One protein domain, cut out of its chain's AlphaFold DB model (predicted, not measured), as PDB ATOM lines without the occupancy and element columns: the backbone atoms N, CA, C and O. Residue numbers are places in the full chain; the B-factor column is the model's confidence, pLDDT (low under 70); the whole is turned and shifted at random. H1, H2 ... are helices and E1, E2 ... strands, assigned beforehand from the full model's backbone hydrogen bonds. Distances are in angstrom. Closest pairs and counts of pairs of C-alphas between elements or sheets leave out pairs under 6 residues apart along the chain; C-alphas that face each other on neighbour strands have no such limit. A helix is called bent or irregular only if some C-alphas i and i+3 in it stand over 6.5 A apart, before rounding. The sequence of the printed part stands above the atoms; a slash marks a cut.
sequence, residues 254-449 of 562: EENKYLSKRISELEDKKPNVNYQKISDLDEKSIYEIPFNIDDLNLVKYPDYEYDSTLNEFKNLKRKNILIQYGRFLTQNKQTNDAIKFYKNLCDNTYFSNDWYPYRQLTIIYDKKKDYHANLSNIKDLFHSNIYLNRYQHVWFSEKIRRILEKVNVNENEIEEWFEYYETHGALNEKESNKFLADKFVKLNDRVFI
ATOM      1  N   GLU A 254      41.461  -5.610 -24.469       41.97
ATOM      2  CA  GLU A 254      40.031  -5.363 -24.677       41.97
ATOM      3  C   GLU A 254      39.402  -6.465 -25.550       41.97
ATOM      4  O   GLU A 254      38.291  -6.894 -25.249       41.97
ATOM      5  N   GLU A 255      40.159  -7.008 -26.509       46.78
ATOM      6  CA  GLU A 255      39.782  -8.100 -27.429       46.78
ATOM      7  C   GLU A 255      39.582  -9.453 -26.682       46.78
ATOM      8  O   GLU A 255      38.517 -10.064 -26.721       46.78
ATOM      9  N   ASN A 256      40.475  -9.848 -25.759       56.03
ATOM     10  CA  ASN A 256      40.281 -11.063 -24.926       56.03
ATOM     11  C   ASN A 256      39.040 -11.055 -23.993       56.03
ATOM     12  O   ASN A 256      38.714 -12.076 -23.366       56.03
ATOM     13  N   LYS A 257      38.349  -9.919 -23.843       62.88
ATOM     14  CA  LYS A 257      37.213  -9.770 -22.923       62.88
ATOM     15  C   LYS A 257      35.981 -10.546 -23.389       62.88
ATOM     16  O   LYS A 257      35.259 -11.061 -22.537       62.88
ATOM     17  N   TYR A 258      35.755 -10.665 -24.699       66.56
ATOM     18  CA  TYR A 258      34.575 -11.342 -25.245       66.56
ATOM     19  C   TYR A 258      34.603 -12.852 -24.982       66.56
ATOM     20  O   TYR A 258      33.690 -13.390 -24.360       66.56
ATOM     21  N   LEU A 259      35.689 -13.539 -25.354       66.75
ATOM     22  CA  LEU A 259      35.832 -14.979 -25.104       66.75
ATOM     23  C   LEU A 259      35.859 -15.303 -23.604       66.75
ATOM     24  O   LEU A 259      35.261 -16.288 -23.178       66.75
ATOM     25  N   SER A 260      36.477 -14.442 -22.790       68.06
ATOM     26  CA  SER A 260      36.438 -14.575 -21.325       68.06
ATOM     27  C   SER A 260      35.016 -14.430 -20.773       68.06
ATOM     28  O   SER A 260      34.606 -15.211 -19.917       68.06
ATOM     29  N   LYS A 261      34.234 -13.474 -21.297       75.81
ATOM     30  CA  LYS A 261      32.814 -13.307 -20.958       75.81
ATOM     31  C   LYS A 261      32.005 -14.532 -21.374       75.81
ATOM     32  O   LYS A 261      31.216 -15.029 -20.581       75.81
ATOM     33  N   ARG A 262      32.237 -15.067 -22.571       74.69
ATOM     34  CA  ARG A 262      31.540 -16.256 -23.067       74.69
ATOM     35  C   ARG A 262      31.820 -17.496 -22.218       74.69
ATOM     36  O   ARG A 262      30.915 -18.280 -21.955       74.69
ATOM     37  N   ILE A 263      33.058 -17.663 -21.759       73.69
ATOM     38  CA  ILE A 263      33.444 -18.752 -20.852       73.69
ATOM     39  C   ILE A 263      32.744 -18.596 -19.494       73.69
ATOM     40  O   ILE A 263      32.251 -19.589 -18.968       73.69
ATOM     41  N   SER A 264      32.599 -17.364 -18.993       75.88
ATOM     42  CA  SER A 264      31.791 -17.064 -17.801       75.88
ATOM     43  C   SER A 264      30.293 -17.326 -18.019       75.88
ATOM     44  O   SER A 264      29.644 -17.895 -17.153       75.88
ATOM     45  N   GLU A 265      29.723 -16.990 -19.180       80.19
ATOM     46  CA  GLU A 265      28.314 -17.292 -19.499       80.19
ATOM     47  C   GLU A 265      28.058 -18.806 -19.561       80.19
ATOM     48  O   GLU A 265      27.048 -19.304 -19.063       80.19
ATOM     49  N   LEU A 266      28.989 -19.560 -20.155       75.88
ATOM     50  CA  LEU A 266      28.971 -21.023 -20.125       75.88
ATOM     51  C   LEU A 266      29.197 -21.558 -18.713       75.88
ATOM     52  O   LEU A 266      28.823 -22.698 -18.436       75.88
ATOM     53  N   GLU A 267      29.814 -20.773 -17.829       76.62
ATOM     54  CA  GLU A 267      29.967 -21.132 -16.431       76.62
ATOM     55  C   GLU A 267      28.618 -21.209 -15.711       76.62
ATOM     56  O   GLU A 267      28.317 -22.198 -15.034       76.62
ATOM     57  N   ASP A 268      27.799 -20.186 -15.943       75.12
ATOM     58  CA  ASP A 268      26.487 -20.000 -15.328       75.12
ATOM     59  C   ASP A 268      25.405 -20.913 -15.923       75.12
ATOM     60  O   ASP A 268      24.443 -21.260 -15.241       75.12
ATOM     61  N   LYS A 269      25.575 -21.373 -17.171       70.62
ATOM     62  CA  LYS A 269      24.673 -22.326 -17.851       70.62
ATOM     63  C   LYS A 269      24.819 -23.789 -17.378       70.62
ATOM     64  O   LYS A 269      24.413 -24.699 -18.102       70.62
ATOM     65  N   LYS A 270      25.403 -24.052 -16.200       65.50
ATOM     66  CA  LYS A 270      25.577 -25.418 -15.669       65.50
ATOM     67  C   LYS A 270      24.232 -26.177 -15.675       65.50
ATOM     68  O   LYS A 270      23.257 -25.668 -15.117       65.50
ATOM     69  N   PRO A 271      24.151 -27.381 -16.273       61.22
ATOM     70  CA  PRO A 271      22.925 -28.168 -16.248       61.22
ATOM     71  C   PRO A 271      22.591 -28.580 -14.809       61.22
ATOM     72  O   PRO A 271      23.444 -29.077 -14.078       61.22
ATOM     73  N   ASN A 272      21.335 -28.383 -14.402       53.16
ATOM     74  CA  ASN A 272      20.841 -28.757 -13.076       53.16
ATOM     75  C   ASN A 272      20.521 -30.263 -13.048       53.16
ATOM     76  O   ASN A 272      19.360 -30.669 -13.108       53.16
ATOM     77  N   VAL A 273      21.565 -31.094 -13.083       57.44
ATOM     78  CA  VAL A 273      21.459 -32.556 -13.156       57.44
ATOM     79  C   VAL A 273      22.214 -33.166 -11.985       57.44
ATOM     80  O   VAL A 273      23.417 -32.981 -11.846       57.44
ATOM     81  N   ASN A 274      21.500 -33.930 -11.158       54.38
ATOM     82  CA  ASN A 274      22.095 -34.703 -10.075       54.38
ATOM     83  C   ASN A 274      22.678 -36.002 -10.655       54.38
ATOM     84  O   ASN A 274      21.933 -36.936 -10.955       54.38
ATOM     85  N   TYR A 275      23.991 -36.035 -10.876       57.94
ATOM     86  CA  TYR A 275      24.683 -37.219 -11.387       57.94
ATOM     87  C   TYR A 275      24.805 -38.267 -10.273       57.94
ATOM     88  O   TYR A 275      25.448 -38.001  -9.253       57.94
ATOM     89  N   GLN A 276      24.196 -39.451 -10.432       51.00
ATOM     90  CA  GLN A 276      24.312 -40.488  -9.411       51.00
ATOM     91  C   GLN A 276      25.692 -41.149  -9.456       51.00
ATOM     92  O   GLN A 276      26.355 -41.295 -10.485       51.00
ATOM     93  N   LYS A 277      26.144 -41.528  -8.263       53.78
ATOM     94  CA  LYS A 277      27.419 -42.183  -8.008       53.78
ATOM     95  C   LYS A 277      27.409 -43.589  -8.608       53.78
ATOM     96  O   LYS A 277      26.620 -44.419  -8.179       53.78
ATOM     97  N   ILE A 278      28.346 -43.881  -9.509       51.62
ATOM     98  CA  ILE A 278      28.586 -45.247  -9.995       51.62
ATOM     99  C   ILE A 278      29.970 -45.683  -9.500       51.62
ATOM    100  O   ILE A 278      30.984 -45.094  -9.890       51.62
ATOM    101  N   SER A 279      30.045 -46.670  -8.602       48.84
ATOM    102  CA  SER A 279      31.313 -47.133  -8.011       48.84
ATOM    103  C   SER A 279      32.003 -48.206  -8.855       48.84
ATOM    104  O   SER A 279      33.227 -48.141  -9.007       48.84
ATOM    105  N   ASP A 280      31.256 -49.076  -9.537       52.31
ATOM    106  CA  ASP A 280      31.818 -50.275 -10.175       52.31
ATOM    107  C   ASP A 280      31.928 -50.166 -11.704       52.31
ATOM    108  O   ASP A 280      31.130 -49.508 -12.366       52.31
ATOM    109  N   LEU A 281      32.959 -50.784 -12.297       48.00
ATOM    110  CA  LEU A 281      33.186 -50.750 -13.755       48.00
ATOM    111  C   LEU A 281      32.102 -51.499 -14.548       48.00
ATOM    112  O   LEU A 281      31.782 -51.090 -15.667       48.00
ATOM    113  N   ASP A 282      31.516 -52.537 -13.948       51.25
ATOM    114  CA  ASP A 282      30.389 -53.294 -14.509       51.25
ATOM    115  C   ASP A 282      29.116 -52.436 -14.604       51.25
ATOM    116  O   ASP A 282      28.292 -52.638 -15.489       51.25
ATOM    117  N   GLU A 283      28.999 -51.409 -13.760       59.72
ATOM    118  CA  GLU A 283      27.921 -50.415 -13.818       59.72
ATOM    119  C   GLU A 283      28.269 -49.225 -14.742       59.72
ATOM    120  O   GLU A 283      27.398 -48.439 -15.119       59.72
ATOM    121  N   LYS A 284      29.544 -49.078 -15.141       65.62
ATOM    122  CA  LYS A 284      30.056 -47.959 -15.964       65.62
ATOM    123  C   LYS A 284      30.126 -48.262 -17.451       65.62
ATOM    124  O   LYS A 284      30.322 -47.325 -18.229       65.62
ATOM    125  N   SER A 285      30.026 -49.525 -17.866       70.31
ATOM    126  CA  SER A 285      30.182 -49.928 -19.266       70.31
ATOM    127  C   SER A 285      29.069 -50.847 -19.757       70.31
ATOM    128  O   SER A 285      28.600 -51.716 -19.038       70.31
ATOM    129  N   ILE A 286      28.635 -50.626 -20.999       73.56
ATOM    130  CA  ILE A 286      27.520 -51.340 -21.639       73.56
ATOM    131  C   ILE A 286      28.041 -52.485 -22.518       73.56
ATOM    132  O   ILE A 286      27.422 -53.542 -22.609       73.56
ATOM    133  N   TYR A 287      29.195 -52.292 -23.167       77.69
ATOM    134  CA  TYR A 287      29.781 -53.274 -24.080       77.69
ATOM    135  C   TYR A 287      31.293 -53.388 -23.898       77.69
ATOM    136  O   TYR A 287      31.989 -52.374 -23.826       77.69
ATOM    137  N   GLU A 288      31.801 -54.619 -23.947       83.44
ATOM    138  CA  GLU A 288      33.207 -54.911 -24.230       83.44
ATOM    139  C   GLU A 288      33.350 -55.259 -25.719       83.44
ATOM    140  O   GLU A 288      32.703 -56.176 -26.224       83.44
ATOM    141  N   ILE A 289      34.205 -54.528 -26.431       81.06
ATOM    142  CA  ILE A 289      34.511 -54.740 -27.846       81.06
ATOM    143  C   ILE A 289      35.930 -55.315 -27.942       81.06
ATOM    144  O   ILE A 289      36.907 -54.585 -27.723       81.06
ATOM    145  N   PRO A 290      36.077 -56.601 -28.312       73.31
ATOM    146  CA  PRO A 290      37.373 -57.171 -28.642       73.31
ATOM    147  C   PRO A 290      37.980 -56.413 -29.822       73.31
ATOM    148  O   PRO A 290      37.321 -56.213 -30.849       73.31
ATOM    149  N   PHE A 291      39.237 -56.006 -29.690       75.81
ATOM    150  CA  PHE A 291      39.969 -55.319 -30.745       75.81
ATOM    151  C   PHE A 291      41.308 -56.015 -30.974       75.81
ATOM    152  O   PHE A 291      42.118 -56.107 -30.054       75.81
ATOM    153  N   ASN A 292      41.540 -56.490 -32.199       69.25
ATOM    154  CA  ASN A 292      42.854 -56.963 -32.618       69.25
ATOM    155  C   ASN A 292      43.503 -55.888 -33.499       69.25
ATOM    156  O   ASN A 292      42.867 -55.365 -34.406       69.25
ATOM    157  N   ILE A 293      44.778 -55.575 -33.260       67.00
ATOM    158  CA  ILE A 293      45.538 -54.658 -34.115       67.00
ATOM    159  C   ILE A 293      45.628 -55.158 -35.564       67.00
ATOM    160  O   ILE A 293      45.688 -54.341 -36.476       67.00
ATOM    161  N   ASP A 294      45.551 -56.475 -35.784       68.81
ATOM    162  CA  ASP A 294      45.481 -57.063 -37.126       68.81
ATOM    163  C   ASP A 294      44.211 -56.650 -37.885       68.81
ATOM    164  O   ASP A 294      44.228 -56.625 -39.114       68.81
ATOM    165  N   ASP A 295      43.143 -56.229 -37.189       67.12
ATOM    166  CA  ASP A 295      41.946 -55.650 -37.820       67.12
ATOM    167  C   ASP A 295      42.266 -54.317 -38.542       67.12
ATOM    168  O   ASP A 295      41.439 -53.816 -39.304       67.12
ATOM    169  N   LEU A 296      43.458 -53.735 -38.324       68.00
ATOM    170  CA  LEU A 296      43.961 -52.546 -39.025       68.00
ATOM    171  C   LEU A 296      44.848 -52.865 -40.240       68.00
ATOM    172  O   LEU A 296      45.152 -51.945 -41.003       68.00
ATOM    173  N   ASN A 297      45.237 -54.129 -40.464       65.00
ATOM    174  CA  ASN A 297      45.995 -54.568 -41.647       65.00
ATOM    175  C   ASN A 297      45.081 -54.682 -42.878       65.00
ATOM    176  O   ASN A 297      44.950 -55.730 -43.510       65.00
ATOM    177  N   LEU A 298      44.400 -53.587 -43.200       63.59
ATOM    178  CA  LEU A 298      43.431 -53.531 -44.280       63.59
ATOM    179  C   LEU A 298      44.137 -53.220 -45.605       63.59
ATOM    180  O   LEU A 298      44.914 -52.275 -45.709       63.59
ATOM    181  N   VAL A 299      43.817 -53.997 -46.643       58.94
ATOM    182  CA  VAL A 299      44.310 -53.783 -48.021       58.94
ATOM    183  C   VAL A 299      43.815 -52.444 -48.589       58.94
ATOM    184  O   VAL A 299      44.459 -51.844 -49.448       58.94
ATOM    185  N   LYS A 300      42.673 -51.960 -48.088       71.69
ATOM    186  CA  LYS A 300      42.067 -50.674 -48.423       71.69
ATOM    187  C   LYS A 300      41.776 -49.906 -47.138       71.69
ATOM    188  O   LYS A 300      41.445 -50.490 -46.113       71.69
ATOM    189  N   TYR A 301      41.863 -48.588 -47.231       76.88
ATOM    190  CA  TYR A 301      41.339 -47.658 -46.240       76.88
ATOM    191  C   TYR A 301      39.917 -48.050 -45.756       76.88
ATOM    192  O   TYR A 301      39.072 -48.327 -46.614       76.88
ATOM    193  N   PRO A 302      39.637 -48.067 -44.434       85.50
ATOM    194  CA  PRO A 302      38.306 -48.380 -43.918       85.50
ATOM    195  C   PRO A 302      37.323 -47.232 -44.184       85.50
ATOM    196  O   PRO A 302      37.475 -46.141 -43.643       85.50
ATOM    197  N   ASP A 303      36.291 -47.497 -44.983       85.38
ATOM    198  CA  ASP A 303      35.243 -46.558 -45.411       85.38
ATOM    199  C   ASP A 303      33.847 -46.987 -44.924       85.38
ATOM    200  O   ASP A 303      32.851 -46.862 -45.631       85.38
ATOM    201  N   TYR A 304      33.768 -47.532 -43.705       89.75
ATOM    202  CA  TYR A 304      32.501 -48.004 -43.151       89.75
ATOM    203  C   TYR A 304      31.518 -46.855 -42.906       89.75
ATOM    204  O   TYR A 304      31.855 -45.873 -42.251       89.75
ATOM    205  N   GLU A 305      30.276 -47.054 -43.332       91.25
ATOM    206  CA  GLU A 305      29.128 -46.211 -43.000       91.25
ATOM    207  C   GLU A 305      28.176 -46.957 -42.055       91.25
ATOM    208  O   GLU A 305      28.187 -48.196 -41.991       91.25
ATOM    209  N   TYR A 306      27.371 -46.200 -41.308       89.75
ATOM    210  CA  TYR A 306      26.322 -46.738 -40.457       89.75
ATOM    211  C   TYR A 306      25.362 -47.592 -41.281       89.75
ATOM    212  O   TYR A 306      24.852 -47.179 -42.322       89.75
ATOM    213  N   ASP A 307      25.103 -48.794 -40.782       90.56
ATOM    214  CA  ASP A 307      24.322 -49.799 -41.480       90.56
ATOM    215  C   ASP A 307      23.193 -50.270 -40.566       90.56
ATOM    216  O   ASP A 307      23.415 -51.018 -39.609       90.56
ATOM    217  N   SER A 308      21.974 -49.815 -40.858       89.12
ATOM    218  CA  SER A 308      20.771 -50.152 -40.087       89.12
ATOM    219  C   SER A 308      20.409 -51.640 -40.148       89.12
ATOM    220  O   SER A 308      19.648 -52.115 -39.308       89.12
ATOM    221  N   THR A 309      20.973 -52.396 -41.098       93.38
ATOM    222  CA  THR A 309      20.773 -53.850 -41.203       93.38
ATOM    223  C   THR A 309      21.672 -54.640 -40.248       93.38
ATOM    224  O   THR A 309      21.417 -55.815 -39.972       93.38
ATOM    225  N   LEU A 310      22.725 -54.011 -39.714       90.94
ATOM    226  CA  LEU A 310      23.605 -54.622 -38.731       90.94
ATOM    227  C   LEU A 310      23.103 -54.400 -37.312       90.94
ATOM    228  O   LEU A 310      22.596 -53.340 -36.952       90.94
ATOM    229  N   ASN A 311      23.347 -55.394 -36.458       90.19
ATOM    230  CA  ASN A 311      23.125 -55.215 -35.033       90.19
ATOM    231  C   ASN A 311      24.068 -54.147 -34.445       90.19
ATOM    232  O   ASN A 311      25.120 -53.813 -35.003       90.19
ATOM    233  N   GLU A 312      23.678 -53.632 -33.285       87.81
ATOM    234  CA  GLU A 312      24.381 -52.572 -32.567       87.81
ATOM    235  C   GLU A 312      25.867 -52.885 -32.341       87.81
ATOM    236  O   GLU A 312      26.733 -52.080 -32.680       87.81
ATOM    237  N   PHE A 313      26.178 -54.099 -31.880       87.44
ATOM    238  CA  PHE A 313      27.551 -54.533 -31.624       87.44
ATOM    239  C   PHE A 313      28.448 -54.484 -32.875       87.44
ATOM    240  O   PHE A 313      29.603 -54.058 -32.809       87.44
ATOM    241  N   LYS A 314      27.936 -54.889 -34.044       88.94
ATOM    242  CA  LYS A 314      28.697 -54.833 -35.303       88.94
ATOM    243  C   LYS A 314      28.930 -53.392 -35.766       88.94
ATOM    244  O   LYS A 314      30.025 -53.090 -36.241       88.94
ATOM    245  N   ASN A 315      27.942 -52.513 -35.598       91.06
ATOM    246  CA  ASN A 315      28.081 -51.081 -35.876       91.06
ATOM    247  C   ASN A 315      29.126 -50.427 -34.954       91.06
ATOM    248  O   ASN A 315      30.024 -49.732 -35.429       91.06
ATOM    249  N   LEU A 316      29.086 -50.740 -33.656       90.25
ATOM    250  CA  LEU A 316      30.094 -50.333 -32.675       90.25
ATOM    251  C   LEU A 316      31.504 -50.804 -33.059       90.25
ATOM    252  O   LEU A 316      32.455 -50.020 -33.007       90.25
ATOM    253  N   LYS A 317      31.653 -52.060 -33.505       88.94
ATOM    254  CA  LYS A 317      32.944 -52.589 -33.970       88.94
ATOM    255  C   LYS A 317      33.470 -51.820 -35.187       88.94
ATOM    256  O   LYS A 317      34.643 -51.450 -35.198       88.94
ATOM    257  N   ARG A 318      32.624 -51.541 -36.186       90.94
ATOM    258  CA  ARG A 318      32.997 -50.747 -37.375       90.94
ATOM    259  C   ARG A 318      33.445 -49.333 -36.997       90.94
ATOM    260  O   ARG A 318      34.524 -48.920 -37.420       90.94
ATOM    261  N   LYS A 319      32.692 -48.632 -36.139       92.50
ATOM    262  CA  LYS A 319      33.088 -47.301 -35.650       92.50
ATOM    263  C   LYS A 319      34.406 -47.345 -34.869       92.50
ATOM    264  O   LYS A 319      35.268 -46.495 -35.089       92.50
ATOM    265  N   ASN A 320      34.616 -48.360 -34.023       91.19
ATOM    266  CA  ASN A 320      35.895 -48.541 -33.329       91.19
ATOM    267  C   ASN A 320      37.057 -48.694 -34.322       91.19
ATOM    268  O   ASN A 320      38.084 -48.052 -34.136       91.19
ATOM    269  N   ILE A 321      36.901 -49.481 -35.395       90.44
ATOM    270  CA  ILE A 321      37.946 -49.629 -36.424       90.44
ATOM    271  C   ILE A 321      38.306 -48.268 -37.035       90.44
ATOM    272  O   ILE A 321      39.491 -47.959 -37.131       90.44
ATOM    273  N   LEU A 322      37.319 -47.426 -37.365       93.38
ATOM    274  CA  LEU A 322      37.569 -46.067 -37.870       93.38
ATOM    275  C   LEU A 322      38.366 -45.225 -36.855       93.38
ATOM    276  O   LEU A 322      39.393 -44.639 -37.199       93.38
ATOM    277  N   ILE A 323      37.957 -45.223 -35.581       93.00
ATOM    278  CA  ILE A 323      38.656 -44.508 -34.496       93.00
ATOM    279  C   ILE A 323      40.113 -44.984 -34.365       93.00
ATOM    280  O   ILE A 323      41.037 -44.166 -34.298       93.00
ATOM    281  N   GLN A 324      40.339 -46.300 -34.317       90.50
ATOM    282  CA  GLN A 324      41.678 -46.870 -34.140       90.50
ATOM    283  C   GLN A 324      42.556 -46.665 -35.376       90.50
ATOM    284  O   GLN A 324      43.746 -46.401 -35.224       90.50
ATOM    285  N   TYR A 325      41.990 -46.710 -36.584       91.50
ATOM    286  CA  TYR A 325      42.731 -46.462 -37.819       91.50
ATOM    287  C   TYR A 325      43.274 -45.028 -37.880       91.50
ATOM    288  O   TYR A 325      44.446 -44.816 -38.178       91.50
ATOM    289  N   GLY A 326      42.478 -44.030 -37.490       92.50
ATOM    290  CA  GLY A 326      42.958 -42.642 -37.433       92.50
ATOM    291  C   GLY A 326      44.045 -42.433 -36.385       92.50
ATOM    292  O   GLY A 326      45.044 -41.747 -36.636       92.50
ATOM    293  N   ARG A 327      43.896 -43.082 -35.223       90.25
ATOM    294  CA  ARG A 327      44.939 -43.108 -34.188       90.25
ATOM    295  C   ARG A 327      46.216 -43.754 -34.716       90.25
ATOM    296  O   ARG A 327      47.285 -43.197 -34.497       90.25
ATOM    297  N   PHE A 328      46.105 -44.860 -35.448       88.94
ATOM    298  CA  PHE A 328      47.226 -45.539 -36.093       88.94
ATOM    299  C   PHE A 328      47.948 -44.625 -37.092       88.94
ATOM    300  O   PHE A 328      49.164 -44.470 -36.991       88.94
ATOM    301  N   LEU A 329      47.225 -43.941 -37.989       89.75
ATOM    302  CA  LEU A 329      47.829 -42.974 -38.921       89.75
ATOM    303  C   LEU A 329      48.576 -41.861 -38.170       89.75
ATOM    304  O   LEU A 329      49.706 -41.507 -38.513       89.75
ATOM    305  N   THR A 330      47.966 -41.341 -37.102       87.06
ATOM    306  CA  THR A 330      48.556 -40.282 -36.273       87.06
ATOM    307  C   THR A 330      49.809 -40.769 -35.531       87.06
ATOM    308  O   THR A 330      50.826 -40.076 -35.527       87.06
ATOM    309  N   GLN A 331      49.773 -41.973 -34.948       85.00
ATOM    310  CA  GLN A 331      50.891 -42.601 -34.227       85.00
ATOM    311  C   GLN A 331      52.066 -42.940 -35.154       85.00
ATOM    312  O   GLN A 331      53.222 -42.743 -34.781       85.00
ATOM    313  N   ASN A 332      51.781 -43.368 -36.385       82.38
ATOM    314  CA  ASN A 332      52.791 -43.629 -37.414       82.38
ATOM    315  C   ASN A 332      53.274 -42.364 -38.134       82.38
ATOM    316  O   ASN A 332      54.031 -42.456 -39.100       82.38
ATOM    317  N   LYS A 333      52.871 -41.173 -37.668       85.56
ATOM    318  CA  LYS A 333      53.259 -39.870 -38.236       85.56
ATOM    319  C   LYS A 333      52.878 -39.711 -39.712       85.56
ATOM    320  O   LYS A 333      53.462 -38.894 -40.423       85.56
ATOM    321  N   GLN A 334      51.858 -40.432 -40.167       87.25
ATOM    322  CA  GLN A 334      51.266 -40.275 -41.494       87.25
ATOM    323  C   GLN A 334      50.300 -39.084 -41.476       87.25
ATOM    324  O   GLN A 334      49.094 -39.220 -41.650       87.25
ATOM    325  N   THR A 335      50.822 -37.890 -41.183       89.88
ATOM    326  CA  THR A 335      49.999 -36.729 -40.819       89.88
ATOM    327  C   THR A 335      49.068 -36.275 -41.941       89.88
ATOM    328  O   THR A 335      47.929 -35.918 -41.668       89.88
ATOM    329  N   ASN A 336      49.516 -36.294 -43.198       92.25
ATOM    330  CA  ASN A 336      48.664 -35.891 -44.322       92.25
ATOM    331  C   ASN A 336      47.547 -36.913 -44.577       92.25
ATOM    332  O   ASN A 336      46.410 -36.514 -44.827       92.25
ATOM    333  N   ASP A 337      47.848 -38.207 -44.435       92.12
ATOM    334  CA  ASP A 337      46.850 -39.274 -44.541       92.12
ATOM    335  C   ASP A 337      45.842 -39.187 -43.392       92.12
ATOM    336  O   ASP A 337      44.645 -39.312 -43.623       92.12
ATOM    337  N   ALA A 338      46.302 -38.886 -42.172       94.69
ATOM    338  CA  ALA A 338      45.439 -38.655 -41.018       94.69
ATOM    339  C   ALA A 338      44.522 -37.437 -41.219       94.69
ATOM    340  O   ALA A 338      43.333 -37.525 -40.937       94.69
ATOM    341  N   ILE A 339      45.037 -36.318 -41.747       96.44
ATOM    342  CA  ILE A 339      44.210 -35.140 -42.068       96.44
ATOM    343  C   ILE A 339      43.149 -35.508 -43.104       96.44
ATOM    344  O   ILE A 339      41.975 -35.212 -42.905       96.44
ATOM    345  N   LYS A 340      43.547 -36.173 -44.195       95.50
ATOM    346  CA  LYS A 340      42.607 -36.625 -45.228       95.50
ATOM    347  C   LYS A 340      41.556 -37.566 -44.640       95.50
ATOM    348  O   LYS A 340      40.378 -37.428 -44.948       95.50
ATOM    349  N   PHE A 341      41.978 -38.478 -43.767       95.69
ATOM    350  CA  PHE A 341      41.086 -39.408 -43.094       95.69
ATOM    351  C   PHE A 341      40.055 -38.692 -42.230       95.69
ATOM    352  O   PHE A 341      38.861 -38.889 -42.415       95.69
ATOM    353  N   TYR A 342      40.504 -37.844 -41.307       97.00
ATOM    354  CA  TYR A 342      39.595 -37.171 -40.388       97.00
ATOM    355  C   TYR A 342      38.673 -36.181 -41.099       97.00
ATOM    356  O   TYR A 342      37.527 -36.065 -40.688       97.00
ATOM    357  N   LYS A 343      39.113 -35.550 -42.199       96.06
ATOM    358  CA  LYS A 343      38.215 -34.765 -43.062       96.06
ATOM    359  C   LYS A 343      37.099 -35.623 -43.652       96.06
ATOM    360  O   LYS A 343      35.947 -35.228 -43.577       96.06
ATOM    361  N   ASN A 344      37.417 -36.812 -44.169       94.50
ATOM    362  CA  ASN A 344      36.386 -37.734 -44.657       94.50
ATOM    363  C   ASN A 344      35.441 -38.188 -43.532       94.50
ATOM    364  O   ASN A 344      34.267 -38.433 -43.782       94.50
ATOM    365  N   LEU A 345      35.941 -38.310 -42.298       94.81
ATOM    366  CA  LEU A 345      35.105 -38.671 -41.156       94.81
ATOM    367  C   LEU A 345      34.144 -37.558 -40.719       94.81
ATOM    368  O   LEU A 345      33.165 -37.888 -40.060       94.81
ATOM    369  N   CYS A 346      34.378 -36.289 -41.073       94.00
ATOM    370  CA  CYS A 346      33.426 -35.204 -40.795       94.00
ATOM    371  C   CYS A 346      32.066 -35.439 -41.477       94.00
ATOM    372  O   CYS A 346      31.039 -35.122 -40.888       94.00
ATOM    373  N   ASP A 347      32.063 -36.059 -42.662       91.25
ATOM    374  CA  ASP A 347      30.848 -36.359 -43.437       91.25
ATOM    375  C   ASP A 347      30.350 -37.807 -43.249       91.25
ATOM    376  O   ASP A 347      29.339 -38.214 -43.824       91.25
ATOM    377  N   ASN A 348      31.061 -38.619 -42.462       92.94
ATOM    378  CA  ASN A 348      30.748 -40.033 -42.282       92.94
ATOM    379  C   ASN A 348      29.562 -40.224 -41.330       92.94
ATOM    380  O   ASN A 348      29.505 -39.656 -40.236       92.94
ATOM    381  N   THR A 349      28.637 -41.106 -41.696       92.25
ATOM    382  CA  THR A 349      27.375 -41.298 -40.971       92.25
ATOM    383  C   THR A 349      27.552 -41.814 -39.542       92.25
ATOM    384  O   THR A 349      26.741 -41.468 -38.680       92.25
ATOM    385  N   TYR A 350      28.624 -42.554 -39.219       91.94
ATOM    386  CA  TYR A 350      28.908 -42.934 -37.826       91.94
ATOM    387  C   TYR A 350      29.255 -41.732 -36.943       91.94
ATOM    388  O   TYR A 350      29.076 -41.802 -35.724       91.94
ATOM    389  N   PHE A 351      29.763 -40.651 -37.531       92.00
ATOM    390  CA  PHE A 351      30.154 -39.419 -36.850       92.00
ATOM    391  C   PHE A 351      29.142 -38.283 -37.066       92.00
ATOM    392  O   PHE A 351      29.416 -37.141 -36.709       92.00
ATOM    393  N   SER A 352      27.942 -38.604 -37.569       88.88
ATOM    394  CA  SER A 352      26.805 -37.680 -37.529       88.88
ATOM    395  C   SER A 352      26.564 -37.225 -36.086       88.88
ATOM    396  O   SER A 352      26.496 -38.049 -35.176       88.88
ATOM    397  N   ASN A 353      26.510 -35.916 -35.850       90.31
ATOM    398  CA  ASN A 353      26.441 -35.345 -34.501       90.31
ATOM    399  C   ASN A 353      27.590 -35.793 -33.554       90.31
ATOM    400  O   ASN A 353      27.369 -36.077 -32.378       90.31
ATOM    401  N   ASP A 354      28.824 -35.928 -34.063       92.62
ATOM    402  CA  ASP A 354      30.016 -36.282 -33.276       92.62
ATOM    403  C   ASP A 354      31.193 -35.351 -33.600       92.62
ATOM    404  O   ASP A 354      31.757 -35.367 -34.692       92.62
ATOM    405  N   TRP A 355      31.620 -34.563 -32.615       94.62
ATOM    406  CA  TRP A 355      32.735 -33.620 -32.735       94.62
ATOM    407  C   TRP A 355      34.119 -34.279 -32.898       94.62
ATOM    408  O   TRP A 355      35.120 -33.590 -33.132       94.62
ATOM    409  N   TYR A 356      34.220 -35.603 -32.730       95.75
ATOM    410  CA  TYR A 356      35.488 -36.327 -32.695       95.75
ATOM    411  C   TYR A 356      36.420 -36.049 -33.889       95.75
ATOM    412  O   TYR A 356      37.601 -35.783 -33.630       95.75
ATOM    413  N   PRO A 357      35.969 -36.075 -35.161       96.88
ATOM    414  CA  PRO A 357      36.842 -35.802 -36.303       96.88
ATOM    415  C   PRO A 357      37.434 -34.388 -36.251       96.88
ATOM    416  O   PRO A 357      38.653 -34.228 -36.350       96.88
ATOM    417  N   TYR A 358      36.596 -33.384 -35.967       97.94
ATOM    418  CA  TYR A 358      37.008 -31.986 -35.816       97.94
ATOM    419  C   TYR A 358      38.028 -31.809 -34.693       97.94
ATOM    420  O   TYR A 358      39.021 -31.104 -34.871       97.94
ATOM    421  N   ARG A 359      37.854 -32.506 -33.563       97.38
ATOM    422  CA  ARG A 359      38.841 -32.507 -32.476       97.38
ATOM    423  C   ARG A 359      40.192 -33.047 -32.921       97.38
ATOM    424  O   ARG A 359      41.220 -32.462 -32.584       97.38
ATOM    425  N   GLN A 360      40.209 -34.182 -33.624       97.62
ATOM    426  CA  GLN A 360      41.466 -34.778 -34.083       97.62
ATOM    427  C   GLN A 360      42.166 -33.858 -35.086       97.62
ATOM    428  O   GLN A 360      43.374 -33.649 -34.967       97.62
ATOM    429  N   LEU A 361      41.412 -33.243 -36.003       97.81
ATOM    430  CA  LEU A 361      41.928 -32.227 -36.920       97.81
ATOM    431  C   LEU A 361      42.515 -31.033 -36.163       97.81
ATOM    432  O   LEU A 361      43.664 -30.682 -36.415       97.81
ATOM    433  N   THR A 362      41.809 -30.483 -35.172       97.38
ATOM    434  CA  THR A 362      42.322 -29.389 -34.333       97.38
ATOM    435  C   THR A 362      43.609 -29.768 -33.606       97.38
ATOM    436  O   THR A 362      44.560 -28.991 -33.608       97.38
ATOM    437  N   ILE A 363      43.701 -30.977 -33.042       94.56
ATOM    438  CA  ILE A 363      44.934 -31.469 -32.401       94.56
ATOM    439  C   ILE A 363      46.082 -31.569 -33.417       94.56
ATOM    440  O   ILE A 363      47.219 -31.217 -33.101       94.56
ATOM    441  N   ILE A 364      45.811 -32.061 -34.629       93.62
ATOM    442  CA  ILE A 364      46.822 -32.187 -35.683       93.62
ATOM    443  C   ILE A 364      47.284 -30.806 -36.165       93.62
ATOM    444  O   ILE A 364      48.491 -30.580 -36.269       93.62
ATOM    445  N   TYR A 365      46.364 -29.880 -36.434       93.81
ATOM    446  CA  TYR A 365      46.707 -28.535 -36.894       93.81
ATOM    447  C   TYR A 365      47.435 -27.724 -35.818       93.81
ATOM    448  O   TYR A 365      48.435 -27.084 -36.140       93.81
ATOM    449  N   ASP A 366      47.045 -27.843 -34.543       87.88
ATOM    450  CA  ASP A 366      47.792 -27.282 -33.407       87.88
ATOM    451  C   ASP A 366      49.247 -27.776 -33.403       87.88
ATOM    452  O   ASP A 366      50.181 -26.977 -33.315       87.88
ATOM    453  N   LYS A 367      49.462 -29.093 -33.553       88.62
ATOM    454  CA  LYS A 367      50.812 -29.685 -33.617       88.62
ATOM    455  C   LYS A 367      51.614 -29.186 -34.818       88.62
ATOM    456  O   LYS A 367      52.825 -29.008 -34.712       88.62
ATOM    457  N   LYS A 368      50.950 -28.961 -35.955       88.62
ATOM    458  CA  LYS A 368      51.562 -28.393 -37.166       88.62
ATOM    459  C   LYS A 368      51.770 -26.879 -37.087       88.62
ATOM    460  O   LYS A 368      52.457 -26.349 -37.954       88.62
ATOM    461  N   LYS A 369      51.208 -26.205 -36.075       89.25
ATOM    462  CA  LYS A 369      51.110 -24.738 -35.985       89.25
ATOM    463  C   LYS A 369      50.422 -24.123 -37.213       89.25
ATOM    464  O   LYS A 369      50.742 -23.013 -37.620       89.25
ATOM    465  N   ASP A 370      49.489 -24.862 -37.811       88.81
ATOM    466  CA  ASP A 370      48.690 -24.401 -38.947       88.81
ATOM    467  C   ASP A 370      47.416 -23.728 -38.426       88.81
ATOM    468  O   ASP A 370      46.333 -24.314 -38.383       88.81
ATOM    469  N   TYR A 371      47.585 -22.503 -37.927       89.12
ATOM    470  CA  TYR A 371      46.534 -21.768 -37.226       89.12
ATOM    471  C   TYR A 371      45.341 -21.433 -38.128       89.12
ATOM    472  O   TYR A 371      44.205 -21.504 -37.671       89.12
ATOM    473  N   HIS A 372      45.575 -21.144 -39.412       86.38
ATOM    474  CA  HIS A 372      44.504 -20.852 -40.367       86.38
ATOM    475  C   HIS A 372      43.679 -22.096 -40.702       86.38
ATOM    476  O   HIS A 372      42.451 -22.032 -40.675       86.38
ATOM    477  N   ALA A 373      44.321 -23.243 -40.965       89.81
ATOM    478  CA  ALA A 373      43.587 -24.484 -41.200       89.81
ATOM    479  C   ALA A 373      42.833 -24.942 -39.945       89.81
ATOM    480  O   ALA A 373      41.716 -25.448 -40.052       89.81
ATOM    481  N   ASN A 374      43.417 -24.733 -38.760       93.75
ATOM    482  CA  ASN A 374      42.736 -25.031 -37.508       93.75
ATOM    483  C   ASN A 374      41.499 -24.154 -37.325       93.75
ATOM    484  O   ASN A 374      40.421 -24.661 -37.043       93.75
ATOM    485  N   LEU A 375      41.645 -22.849 -37.539       90.75
ATOM    486  CA  LEU A 375      40.545 -21.912 -37.412       90.75
ATOM    487  C   LEU A 375      39.417 -22.221 -38.404       90.75
ATOM    488  O   LEU A 375      38.260 -22.240 -38.004       90.75
ATOM    489  N   SER A 376      39.752 -22.552 -39.657       91.62
ATOM    490  CA  SER A 376      38.772 -23.016 -40.648       91.62
ATOM    491  C   SER A 376      38.049 -24.275 -40.175       91.62
ATOM    492  O   SER A 376      36.831 -24.326 -40.219       91.62
ATOM    493  N   ASN A 377      38.775 -25.269 -39.657       96.56
ATOM    494  CA  ASN A 377      38.170 -26.492 -39.127       96.56
ATOM    495  C   ASN A 377      37.233 -26.220 -37.940       96.56
ATOM    496  O   ASN A 377      36.181 -26.841 -37.826       96.56
ATOM    497  N   ILE A 378      37.611 -25.303 -37.045       95.25
ATOM    498  CA  ILE A 378      36.771 -24.920 -35.907       95.25
ATOM    499  C   ILE A 378      35.534 -24.153 -36.392       95.25
ATOM    500  O   ILE A 378      34.433 -24.433 -35.926       95.25
ATOM    501  N   LYS A 379      35.684 -23.250 -37.367       93.81
ATOM    502  CA  LYS A 379      34.560 -22.580 -38.031       93.81
ATOM    503  C   LYS A 379      33.586 -23.595 -38.623       93.81
ATOM    504  O   LYS A 379      32.389 -23.485 -38.374       93.81
ATOM    505  N   ASP A 380      34.100 -24.573 -39.366       94.44
ATOM    506  CA  ASP A 380      33.296 -25.619 -40.001       94.44
ATOM    507  C   ASP A 380      32.514 -26.426 -38.955       94.44
ATOM    508  O   ASP A 380      31.359 -26.767 -39.187       94.44
ATOM    509  N   LEU A 381      33.102 -26.680 -37.779       96.19
ATOM    510  CA  LEU A 381      32.392 -27.302 -36.662       96.19
ATOM    511  C   LEU A 381      31.259 -26.416 -36.127       96.19
ATOM    512  O   LEU A 381      30.144 -26.903 -35.978       96.19
ATOM    513  N   PHE A 382      31.510 -25.138 -35.831       93.62
ATOM    514  CA  PHE A 382      30.467 -24.249 -35.292       93.62
ATOM    515  C   PHE A 382      29.346 -23.957 -36.305       93.62
ATOM    516  O   PHE A 382      28.220 -23.698 -35.895       93.62
ATOM    517  N   HIS A 383      29.621 -24.073 -37.609       92.44
ATOM    518  CA  HIS A 383      28.602 -24.018 -38.670       92.44
ATOM    519  C   HIS A 383      27.984 -25.372 -39.018       92.44
ATOM    520  O   HIS A 383      27.126 -25.459 -39.899       92.44
ATOM    521  N   SER A 384      28.419 -26.442 -38.358       89.19
ATOM    522  CA  SER A 384      27.811 -27.752 -38.527       89.19
ATOM    523  C   SER A 384      26.567 -27.893 -37.648       89.19
ATOM    524  O   SER A 384      26.366 -27.176 -36.668       89.19
ATOM    525  N   ASN A 385      25.756 -28.897 -37.963       88.62
ATOM    526  CA  ASN A 385      24.621 -29.321 -37.147       88.62
ATOM    527  C   ASN A 385      25.059 -30.259 -35.999       88.62
ATOM    528  O   ASN A 385      24.303 -31.136 -35.590       88.62
ATOM    529  N   ILE A 386      26.301 -30.146 -35.517       91.25
ATOM    530  CA  ILE A 386      26.824 -30.974 -34.427       91.25
ATOM    531  C   ILE A 386      26.603 -30.249 -33.102       91.25
ATOM    532  O   ILE A 386      27.067 -29.130 -32.912       91.25
ATOM    533  N   TYR A 387      25.944 -30.921 -32.169       91.00
ATOM    534  CA  TYR A 387      25.818 -30.508 -30.787       91.00
ATOM    535  C   TYR A 387      27.141 -30.685 -30.038       91.00
ATOM    536  O   TYR A 387      27.784 -31.738 -30.086       91.00
ATOM    537  N   LEU A 388      27.512 -29.646 -29.295       90.62
ATOM    538  CA  LEU A 388      28.636 -29.629 -28.375       90.62
ATOM    539  C   LEU A 388      28.116 -29.533 -26.945       90.62
ATOM    540  O   LEU A 388      27.430 -28.574 -26.581       90.62
ATOM    541  N   ASN A 389      28.511 -30.484 -26.101       87.94
ATOM    542  CA  ASN A 389      28.294 -30.331 -24.665       87.94
ATOM    543  C   ASN A 389      29.159 -29.186 -24.103       87.94
ATOM    544  O   ASN A 389      30.075 -28.674 -24.759       87.94
ATOM    545  N   ARG A 390      28.906 -28.812 -22.846       86.50
ATOM    546  CA  ARG A 390      29.596 -27.701 -22.177       86.50
ATOM    547  C   ARG A 390      31.125 -27.804 -22.253       86.50
ATOM    548  O   ARG A 390      31.779 -26.829 -22.615       86.50
ATOM    549  N   TYR A 391      31.702 -28.976 -21.976       89.44
ATOM    550  CA  TYR A 391      33.153 -29.183 -22.068       89.44
ATOM    551  C   TYR A 391      33.681 -28.945 -23.480       89.44
ATOM    552  O   TYR A 391      34.682 -28.256 -23.661       89.44
ATOM    553  N   GLN A 392      33.008 -29.506 -24.480       92.06
ATOM    554  CA  GLN A 392      33.414 -29.415 -25.877       92.06
ATOM    555  C   GLN A 392      33.386 -27.963 -26.358       92.06
ATOM    556  O   GLN A 392      34.356 -27.494 -26.956       92.06
ATOM    557  N   HIS A 393      32.326 -27.227 -26.014       90.94
ATOM    558  CA  HIS A 393      32.209 -25.810 -26.339       90.94
ATOM    559  C   HIS A 393      33.310 -24.982 -25.659       90.94
ATOM    560  O   HIS A 393      33.971 -24.177 -26.322       90.94
ATOM    561  N   VAL A 394      33.559 -25.192 -24.359       88.69
ATOM    562  CA  VAL A 394      34.645 -24.518 -23.620       88.69
ATOM    563  C   VAL A 394      36.003 -24.829 -24.250       88.69
ATOM    564  O   VAL A 394      36.801 -23.921 -24.485       88.69
ATOM    565  N   TRP A 395      36.252 -26.096 -24.588       93.62
ATOM    566  CA  TRP A 395      37.513 -26.537 -25.175       93.62
ATOM    567  C   TRP A 395      37.795 -25.834 -26.503       93.62
ATOM    568  O   TRP A 395      38.884 -25.292 -26.678       93.62
ATOM    569  N   PHE A 396      36.826 -25.781 -27.422       93.50
ATOM    570  CA  PHE A 396      37.015 -25.073 -28.691       93.50
ATOM    571  C   PHE A 396      37.100 -23.558 -28.530       93.50
ATOM    572  O   PHE A 396      37.903 -22.937 -29.223       93.50
ATOM    573  N   SER A 397      36.350 -22.971 -27.598       89.06
ATOM    574  CA  SER A 397      36.432 -21.529 -27.317       89.06
ATOM    575  C   SER A 397      37.846 -21.142 -26.873       89.06
ATOM    576  O   SER A 397      38.425 -20.178 -27.368       89.06
ATOM    577  N   GLU A 398      38.462 -21.957 -26.015       87.75
ATOM    578  CA  GLU A 398      39.855 -21.779 -25.605       87.75
ATOM    579  C   GLU A 398      40.850 -22.018 -26.749       87.75
ATOM    580  O   GLU A 398      41.879 -21.344 -26.834       87.75
ATOM    581  N   LYS A 399      40.570 -22.959 -27.661       90.62
ATOM    582  CA  LYS A 399      41.397 -23.137 -28.866       90.62
ATOM    583  C   LYS A 399      41.364 -21.908 -29.756       90.62
ATOM    584  O   LYS A 399      42.433 -21.466 -30.171       90.62
ATOM    585  N   ILE A 400      40.184 -21.338 -29.993       89.50
ATOM    586  CA  ILE A 400      40.034 -20.082 -30.731       89.50
ATOM    587  C   ILE A 400      40.842 -18.989 -30.033       89.50
ATOM    588  O   ILE A 400      41.710 -18.404 -30.670       89.50
ATOM    589  N   ARG A 401      40.665 -18.793 -28.719       84.88
ATOM    590  CA  ARG A 401      41.405 -17.780 -27.945       84.88
ATOM    591  C   ARG A 401      42.918 -17.870 -28.166       84.88
ATOM    592  O   ARG A 401      43.566 -16.881 -28.489       84.88
ATOM    593  N   ARG A 402      43.485 -19.076 -28.059       83.38
ATOM    594  CA  ARG A 402      44.923 -19.318 -28.277       83.38
ATOM    595  C   ARG A 402      45.367 -19.097 -29.722       83.38
ATOM    596  O   ARG A 402      46.523 -18.747 -29.946       83.38
ATOM    597  N   ILE A 403      44.494 -19.352 -30.694       84.50
ATOM    598  CA  ILE A 403      44.760 -19.080 -32.107       84.50
ATOM    599  C   ILE A 403      44.772 -17.567 -32.348       84.50
ATOM    600  O   ILE A 403      45.712 -17.084 -32.972       84.50
ATOM    601  N   LEU A 404      43.809 -16.820 -31.802       80.69
ATOM    602  CA  LEU A 404      43.720 -15.359 -31.939       80.69
ATOM    603  C   LEU A 404      44.938 -14.627 -31.352       80.69
ATOM    604  O   LEU A 404      45.365 -13.614 -31.888       80.69
ATOM    605  N   GLU A 405      45.608 -15.187 -30.339       78.88
ATOM    606  CA  GLU A 405      46.913 -14.674 -29.874       78.88
ATOM    607  C   GLU A 405      48.034 -14.757 -30.934       78.88
ATOM    608  O   GLU A 405      49.122 -14.207 -30.737       78.88
ATOM    609  N   LYS A 406      47.836 -15.530 -32.009       80.00
ATOM    610  CA  LYS A 406      48.846 -15.847 -33.034       80.00
ATOM    611  C   LYS A 406      48.463 -15.382 -34.434       80.00
ATOM    612  O   LYS A 406      49.354 -15.272 -35.276       80.00
ATOM    613  N   VAL A 407      47.182 -15.136 -34.698       74.94
ATOM    614  CA  VAL A 407      46.680 -14.680 -35.999       74.94
ATOM    615  C   VAL A 407      45.730 -13.505 -35.819       74.94
ATOM    616  O   VAL A 407      44.912 -13.500 -34.908       74.94
ATOM    617  N   ASN A 408      45.824 -12.524 -36.715       71.00
ATOM    618  CA  ASN A 408      44.923 -11.378 -36.712       71.00
ATOM    619  C   ASN A 408      43.619 -11.755 -37.432       71.00
ATOM    620  O   ASN A 408      43.622 -11.936 -38.651       71.00
ATOM    621  N   VAL A 409      42.539 -11.923 -36.675       68.31
ATOM    622  CA  VAL A 409      41.202 -12.293 -37.162       68.31
ATOM    623  C   VAL A 409      40.191 -11.386 -36.478       68.31
ATOM    624  O   VAL A 409      40.358 -11.047 -35.310       68.31
ATOM    625  N   ASN A 410      39.154 -10.982 -37.206       69.19
ATOM    626  CA  ASN A 410      38.113 -10.109 -36.684       69.19
ATOM    627  C   ASN A 410      37.215 -10.874 -35.694       69.19
ATOM    628  O   ASN A 410      36.595 -11.864 -36.072       69.19
ATOM    629  N   GLU A 411      37.116 -10.417 -34.443       63.88
ATOM    630  CA  GLU A 411      36.283 -11.065 -33.417       63.88
ATOM    631  C   GLU A 411      34.793 -11.074 -33.762       63.88
ATOM    632  O   GLU A 411      34.104 -12.023 -33.391       63.88
ATOM    633  N   ASN A 412      34.315 -10.098 -34.544       67.50
ATOM    634  CA  ASN A 412      32.933 -10.098 -35.033       67.50
ATOM    635  C   ASN A 412      32.645 -11.345 -35.881       67.50
ATOM    636  O   ASN A 412      31.542 -11.875 -35.839       67.50
ATOM    637  N   GLU A 413      33.644 -11.865 -36.608       77.25
ATOM    638  CA  GLU A 413      33.478 -13.121 -37.345       77.25
ATOM    639  C   GLU A 413      33.324 -14.302 -36.383       77.25
ATOM    640  O   GLU A 413      32.561 -15.210 -36.669       77.25
ATOM    641  N   ILE A 414      34.015 -14.311 -35.239       84.50
ATOM    642  CA  ILE A 414      33.911 -15.392 -34.244       84.50
ATOM    643  C   ILE A 414      32.560 -15.356 -33.523       84.50
ATOM    644  O   ILE A 414      31.979 -16.410 -33.260       84.50
ATOM    645  N   GLU A 415      32.057 -14.160 -33.214       82.00
ATOM    646  CA  GLU A 415      30.730 -13.965 -32.624       82.00
ATOM    647  C   GLU A 415      29.634 -14.560 -33.516       82.00
ATOM    648  O   GLU A 415      28.840 -15.373 -33.037       82.00
ATOM    649  N   GLU A 416      29.676 -14.290 -34.823       85.56
ATOM    650  CA  GLU A 416      28.749 -14.881 -35.797       85.56
ATOM    651  C   GLU A 416      28.758 -16.421 -35.758       85.56
ATOM    652  O   GLU A 416      27.718 -17.055 -35.944       85.56
ATOM    653  N   TRP A 417      29.904 -17.058 -35.479       90.44
ATOM    654  CA  TRP A 417      29.991 -18.525 -35.412       90.44
ATOM    655  C   TRP A 417      29.279 -19.068 -34.177       90.44
ATOM    656  O   TRP A 417      28.602 -20.094 -34.258       90.44
ATOM    657  N   PHE A 418      29.424 -18.393 -33.035       88.81
ATOM    658  CA  PHE A 418      28.714 -18.776 -31.820       88.81
ATOM    659  C   PHE A 418      27.211 -18.523 -31.945       88.81
ATOM    660  O   PHE A 418      26.428 -19.381 -31.547       88.81
ATOM    661  N   GLU A 419      26.796 -17.402 -32.537       87.19
ATOM    662  CA  GLU A 419      25.381 -17.113 -32.802       87.19
ATOM    663  C   GLU A 419      24.751 -18.141 -33.751       87.19
ATOM    664  O   GLU A 419      23.652 -18.652 -33.496       87.19
ATOM    665  N   TYR A 420      25.467 -18.503 -34.818       88.44
ATOM    666  CA  TYR A 420      25.034 -19.556 -35.728       88.44
ATOM    667  C   TYR A 420      24.885 -20.889 -34.989       88.44
ATOM    668  O   TYR A 420      23.851 -21.550 -35.105       88.44
ATOM    669  N   TYR A 421      25.877 -21.268 -34.181       91.25
ATOM    670  CA  TYR A 421      25.832 -22.504 -33.405       91.25
ATOM    671  C   TYR A 421      24.632 -22.558 -32.449       91.25
ATOM    672  O   TYR A 421      23.931 -23.570 -32.414       91.25
ATOM    673  N   GLU A 422      24.348 -21.479 -31.713       87.62
ATOM    674  CA  GLU A 422      23.216 -21.424 -30.771       87.62
ATOM    675  C   GLU A 422      21.857 -21.605 -31.469       87.62
ATOM    676  O   GLU A 422      20.917 -22.117 -30.865       87.62
ATOM    677  N   THR A 423      21.751 -21.223 -32.745       87.75
ATOM    678  CA  THR A 423      20.516 -21.337 -33.539       87.75
ATOM    679  C   THR A 423      20.433 -22.608 -34.393       87.75
ATOM    680  O   THR A 423      19.377 -22.871 -34.964       87.75
ATOM    681  N   HIS A 424      21.504 -23.409 -34.461       89.81
ATOM    682  CA  HIS A 424      21.583 -24.622 -35.285       89.81
ATOM    683  C   HIS A 424      22.121 -25.817 -34.486       89.81
ATOM    684  O   HIS A 424      21.341 -26.652 -34.031       89.81
ATOM    685  N   GLY A 425      23.442 -25.901 -34.278       86.06
ATOM    686  CA  GLY A 425      24.094 -27.045 -33.629       86.06
ATOM    687  C   GLY A 425      23.607 -27.305 -32.200       86.06
ATOM    688  O   GLY A 425      23.385 -28.456 -31.824       86.06
ATOM    689  N   ALA A 426      23.346 -26.251 -31.417       86.44
ATOM    690  CA  ALA A 426      22.834 -26.378 -30.051       86.44
ATOM    691  C   ALA A 426      21.449 -27.051 -29.980       86.44
ATOM    692  O   ALA A 426      21.139 -27.718 -28.992       86.44
ATOM    693  N   LEU A 427      20.627 -26.931 -31.032       86.38
ATOM    694  CA  LEU A 427      19.290 -27.534 -31.089       86.38
ATOM    695  C   LEU A 427      19.333 -29.066 -31.208       86.38
ATOM    696  O   LEU A 427      18.348 -29.736 -30.887       86.38
ATOM    697  N   ASN A 428      20.484 -29.627 -31.589       85.75
ATOM    698  CA  ASN A 428      20.659 -31.058 -31.836       85.75
ATOM    699  C   ASN A 428      21.099 -31.852 -30.600       85.75
ATOM    700  O   ASN A 428      21.474 -33.019 -30.710       85.75
ATOM    701  N   GLU A 429      21.002 -31.262 -29.405       83.44
ATOM    702  CA  GLU A 429      21.249 -31.942 -28.125       83.44
ATOM    703  C   GLU A 429      20.476 -33.265 -27.998       83.44
ATOM    704  O   GLU A 429      20.985 -34.256 -27.474       83.44
ATOM    705  N   LYS A 430      19.238 -33.288 -28.504       75.81
ATOM    706  CA  LYS A 430      18.335 -34.447 -28.428       75.81
ATOM    707  C   LYS A 430      18.482 -35.412 -29.608       75.81
ATOM    708  O   LYS A 430      17.880 -36.487 -29.587       75.81
ATOM    709  N   GLU A 431      19.263 -35.060 -30.627       72.69
ATOM    710  CA  GLU A 431      19.495 -35.914 -31.790       72.69
ATOM    711  C   GLU A 431      20.586 -36.941 -31.457       72.69
ATOM    712  O   GLU A 431      21.777 -36.644 -31.431       72.69
ATOM    713  N   SER A 432      20.195 -38.176 -31.124       54.62
ATOM    714  CA  SER A 432      21.147 -39.136 -30.552       54.62
ATOM    715  C   SER A 432      22.190 -39.619 -31.575       54.62
ATOM    716  O   SER A 432      21.858 -40.412 -32.461       54.62
ATOM    717  N   ASN A 433      23.473 -39.304 -31.365       69.75
ATOM    718  CA  ASN A 433      24.539 -40.227 -31.759       69.75
ATOM    719  C   ASN A 433      24.725 -41.251 -30.633       69.75
ATOM    720  O   ASN A 433      25.437 -41.020 -29.654       69.75
ATOM    721  N   LYS A 434      24.086 -42.416 -30.780       67.62
ATOM    722  CA  LYS A 434      24.185 -43.521 -29.807       67.62
ATOM    723  C   LYS A 434      25.622 -44.005 -29.586       67.62
ATOM    724  O   LYS A 434      25.910 -44.627 -28.571       67.62
ATOM    725  N   PHE A 435      26.536 -43.692 -30.501       77.81
ATOM    726  CA  PHE A 435      27.889 -44.227 -30.537       77.81
ATOM    727  C   PHE A 435      28.959 -43.145 -30.470       77.81
ATOM    728  O   PHE A 435      29.982 -43.308 -31.128       77.81
ATOM    729  N   LEU A 436      28.769 -42.045 -29.734       89.94
ATOM    730  CA  LEU A 436      29.800 -41.001 -29.590       89.94
ATOM    731  C   LEU A 436      31.196 -41.601 -29.371       89.94
ATOM    732  O   LEU A 436      31.396 -42.435 -28.485       89.94
ATOM    733  N   ALA A 437      32.173 -41.175 -30.172       92.25
ATOM    734  CA  ALA A 437      33.516 -41.750 -30.151       92.25
ATOM    735  C   ALA A 437      34.191 -41.628 -28.774       92.25
ATOM    736  O   ALA A 437      34.996 -42.477 -28.393       92.25
ATOM    737  N   ASP A 438      33.830 -40.609 -27.994       90.62
ATOM    738  CA  ASP A 438      34.351 -40.386 -26.643       90.62
ATOM    739  C   ASP A 438      33.826 -41.363 -25.589       90.62
ATOM    740  O   ASP A 438      34.416 -41.466 -24.510       90.62
ATOM    741  N   LYS A 439      32.774 -42.128 -25.907       90.31
ATOM    742  CA  LYS A 439      32.314 -43.237 -25.065       90.31
ATOM    743  C   LYS A 439      33.199 -44.485 -25.204       90.31
ATOM    744  O   LYS A 439      33.102 -45.378 -24.371       90.31
ATOM    745  N   PHE A 440      34.090 -44.549 -26.202       90.62
ATOM    746  CA  PHE A 440      35.032 -45.660 -26.389       90.62
ATOM    747  C   PHE A 440      36.280 -45.463 -25.514       90.62
ATOM    748  O   PHE A 440      37.180 -44.679 -25.834       90.62
ATOM    749  N   VAL A 441      36.374 -46.220 -24.422       85.88
ATOM    750  CA  VAL A 441      37.489 -46.178 -23.465       85.88
ATOM    751  C   VAL A 441      38.345 -47.435 -23.606       85.88
ATOM    752  O   VAL A 441      37.842 -48.551 -23.539       85.88
ATOM    753  N   LYS A 442      39.659 -47.276 -23.803       81.25
ATOM    754  CA  LYS A 442      40.599 -48.406 -23.879       81.25
ATOM    755  C   LYS A 442      41.159 -48.717 -22.490       81.25
ATOM    756  O   LYS A 442      41.728 -47.830 -21.861       81.25
ATOM    757  N   LEU A 443      41.058 -49.972 -22.064       71.38
ATOM    758  CA  LEU A 443      41.695 -50.494 -20.856       71.38
ATOM    759  C   LEU A 443      42.450 -51.775 -21.235       71.38
ATOM    760  O   LEU A 443      41.851 -52.744 -21.702       71.38
ATOM    761  N   ASN A 444      43.773 -51.768 -21.062       71.25
ATOM    762  CA  ASN A 444      44.669 -52.816 -21.568       71.25
ATOM    763  C   ASN A 444      44.479 -53.022 -23.090       71.25
ATOM    764  O   ASN A 444      44.542 -52.053 -23.847       71.25
ATOM    765  N   ASP A 445      44.220 -54.253 -23.538       70.06
ATOM    766  CA  ASP A 445      43.988 -54.606 -24.949       70.06
ATOM    767  C   ASP A 445      42.494 -54.660 -25.329       70.06
ATOM    768  O   ASP A 445      42.132 -55.196 -26.374       70.06
ATOM    769  N   ARG A 446      41.607 -54.106 -24.492       76.94
ATOM    770  CA  ARG A 446      40.146 -54.126 -24.682       76.94
ATOM    771  C   ARG A 446      39.577 -52.715 -24.797       76.94
ATOM    772  O   ARG A 446      40.132 -51.762 -24.242       76.94
ATOM    773  N   VAL A 447      38.469 -52.580 -25.524       84.94
ATOM    774  CA  VAL A 447      37.730 -51.318 -25.664       84.94
ATOM    775  C   VAL A 447      36.354 -51.475 -25.033       84.94
ATOM    776  O   VAL A 447      35.632 -52.410 -25.358       84.94
ATOM    777  N   PHE A 448      35.994 -50.551 -24.154       86.50
ATOM    778  CA  PHE A 448      34.725 -50.520 -23.440       86.50
ATOM    779  C   PHE A 448      33.891 -49.330 -23.907       86.50
ATOM    780  O   PHE A 448      34.439 -48.253 -24.156       86.50
ATOM    781  N   ILE A 449      32.577 -49.518 -24.010       89.25
ATOM    782  CA  ILE A 449      31.617 -48.431 -24.234       89.25
ATOM    783  C   ILE A 449      31.022 -48.037 -22.898       89.25
ATOM    784  O   ILE A 449      30.382 -48.869 -22.262       89.25
TER     785      ILE A 449
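What this domain is: This is residues 254 to 449 of the 562 residues of the protein "Tetratricopeptide repeat-containing protein" of Methanobrevibacter millerae (UniProt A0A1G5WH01). Helices H4, H5, H6, H7, H8 and H1 stand side by side in a zigzag row, each against the next, and a small sheet of three short strands packs on H4 at one end of that row. H9 packs on one end of H7, and a long strap, residues 269 to 280, joins H1 at the far end to the sheet's side; its residues 272 to 280 stand free. The printed part has 196 residues with ten named helices and three named strands, in the order H1 H2 E1 H3 H4 H5 H6 H7 H8 H9 H10 E2 E3; the sheet runs E1 E3 E2, antiparallel, and the class is mostly helix. It is compact, with a radius of gyration of the C-alphas of 18.2 A and spans of 53 by 43 by 31 A.

How they stand to each other: Begin at H1, residues 254 to 268, which touches H8, residues 390 to 404, at a shallow tilt of 6 degrees, opposite ways; look at the C-alphas of Ile 263 and Val 394, their closest, 6.5 A apart. Next come H2, residues 281 to 284, which touches no helix, and E1, residues 285 to 290, an edge strand. E1 is the antiparallel neighbour of E3, residues 446 to 449, where N 286 and O 449 are 2.8 A apart, within hydrogen-bond range. E3 forms a hairpin with the other edge strand E2, residues 440 to 443, where N 441 and O 448 are 2.8 A apart. H4, residues 312 to 331, is on one face of this sheet, two layers, at a height over the sheet of 7.3 A. H3, residues 293 to 296, touches residues 321 to 325 of H4, with the closest C-alphas, Leu 296 and Tyr 325, 6.3 A apart. H4 with residues 326 to 330 touches H5, residues 335 to 346, in a helical hairpin; the closest C-alphas, Leu 329 and Ala 338, are 5.4 A apart. H5 forms a hairpin with H6, residues 356 to 368, at a shallow tilt of 27 degrees, closest at the C-alphas of Tyr 342 and Pro 357, 5.1 A. H6 forms another with H7, residues 371 to 382, the hub, which touches three helices; Tyr 365 and Asn 374 have the closest C-alphas, 5.3 A. H7 also touches H8, at the C-alphas of Tyr 371 and Ile 403, 6.0 A, and H9, residues 411 to 423, at those of Phe 382 and Tyr 421, 5.3 A. H1, H6, H7, H8 and H9 form a bundle, up and down, each helix running against the one before it. H10, residues 425 to 430, meets H9 only through their link. In H4 to H9 every O i to N i+4 pair is within hydrogen-bond range; in H1 9 of 11 are, in H10 0 of 2, with 1 of 3 O i to N i+3 pairs, and H2 and H3 are too short for an O i to N i+4 pair.

Where its parts are: Find C-alpha 254 at (40.031, -5.363, -24.677); from there H1 runs 22.0 A to C-alpha 268, irregular, but only just, with C-alphas 255 and 258 6.51 A apart. E1 spans 13.9 A. H4 starts at C-alpha 312, (24.381, -52.572, -32.567), and runs 28.4 A. H5 measures 16.6 A, H6 18.5 A, H7 16.4 A, H8 21.1 A and H9 18.8 A. H10 is irregular, with C-alphas 427 and 430 7.5 A apart. E2 and E3 are short, and E3 ends at C-alpha 449, (31.617, -48.431, -24.234).

The domain as a whole: The two C-alphas farthest apart, those of Glu 254 and Thr 309, are 54.7 A apart. The printed part has no cut. The long links are H1 to H2 and H3 to H4. The mean pLDDT of the printed part is 82.4, and it is under 70 in residues 254 to 260, 270 to 284, 292 to 299, 409 to 412 and 432 to 434.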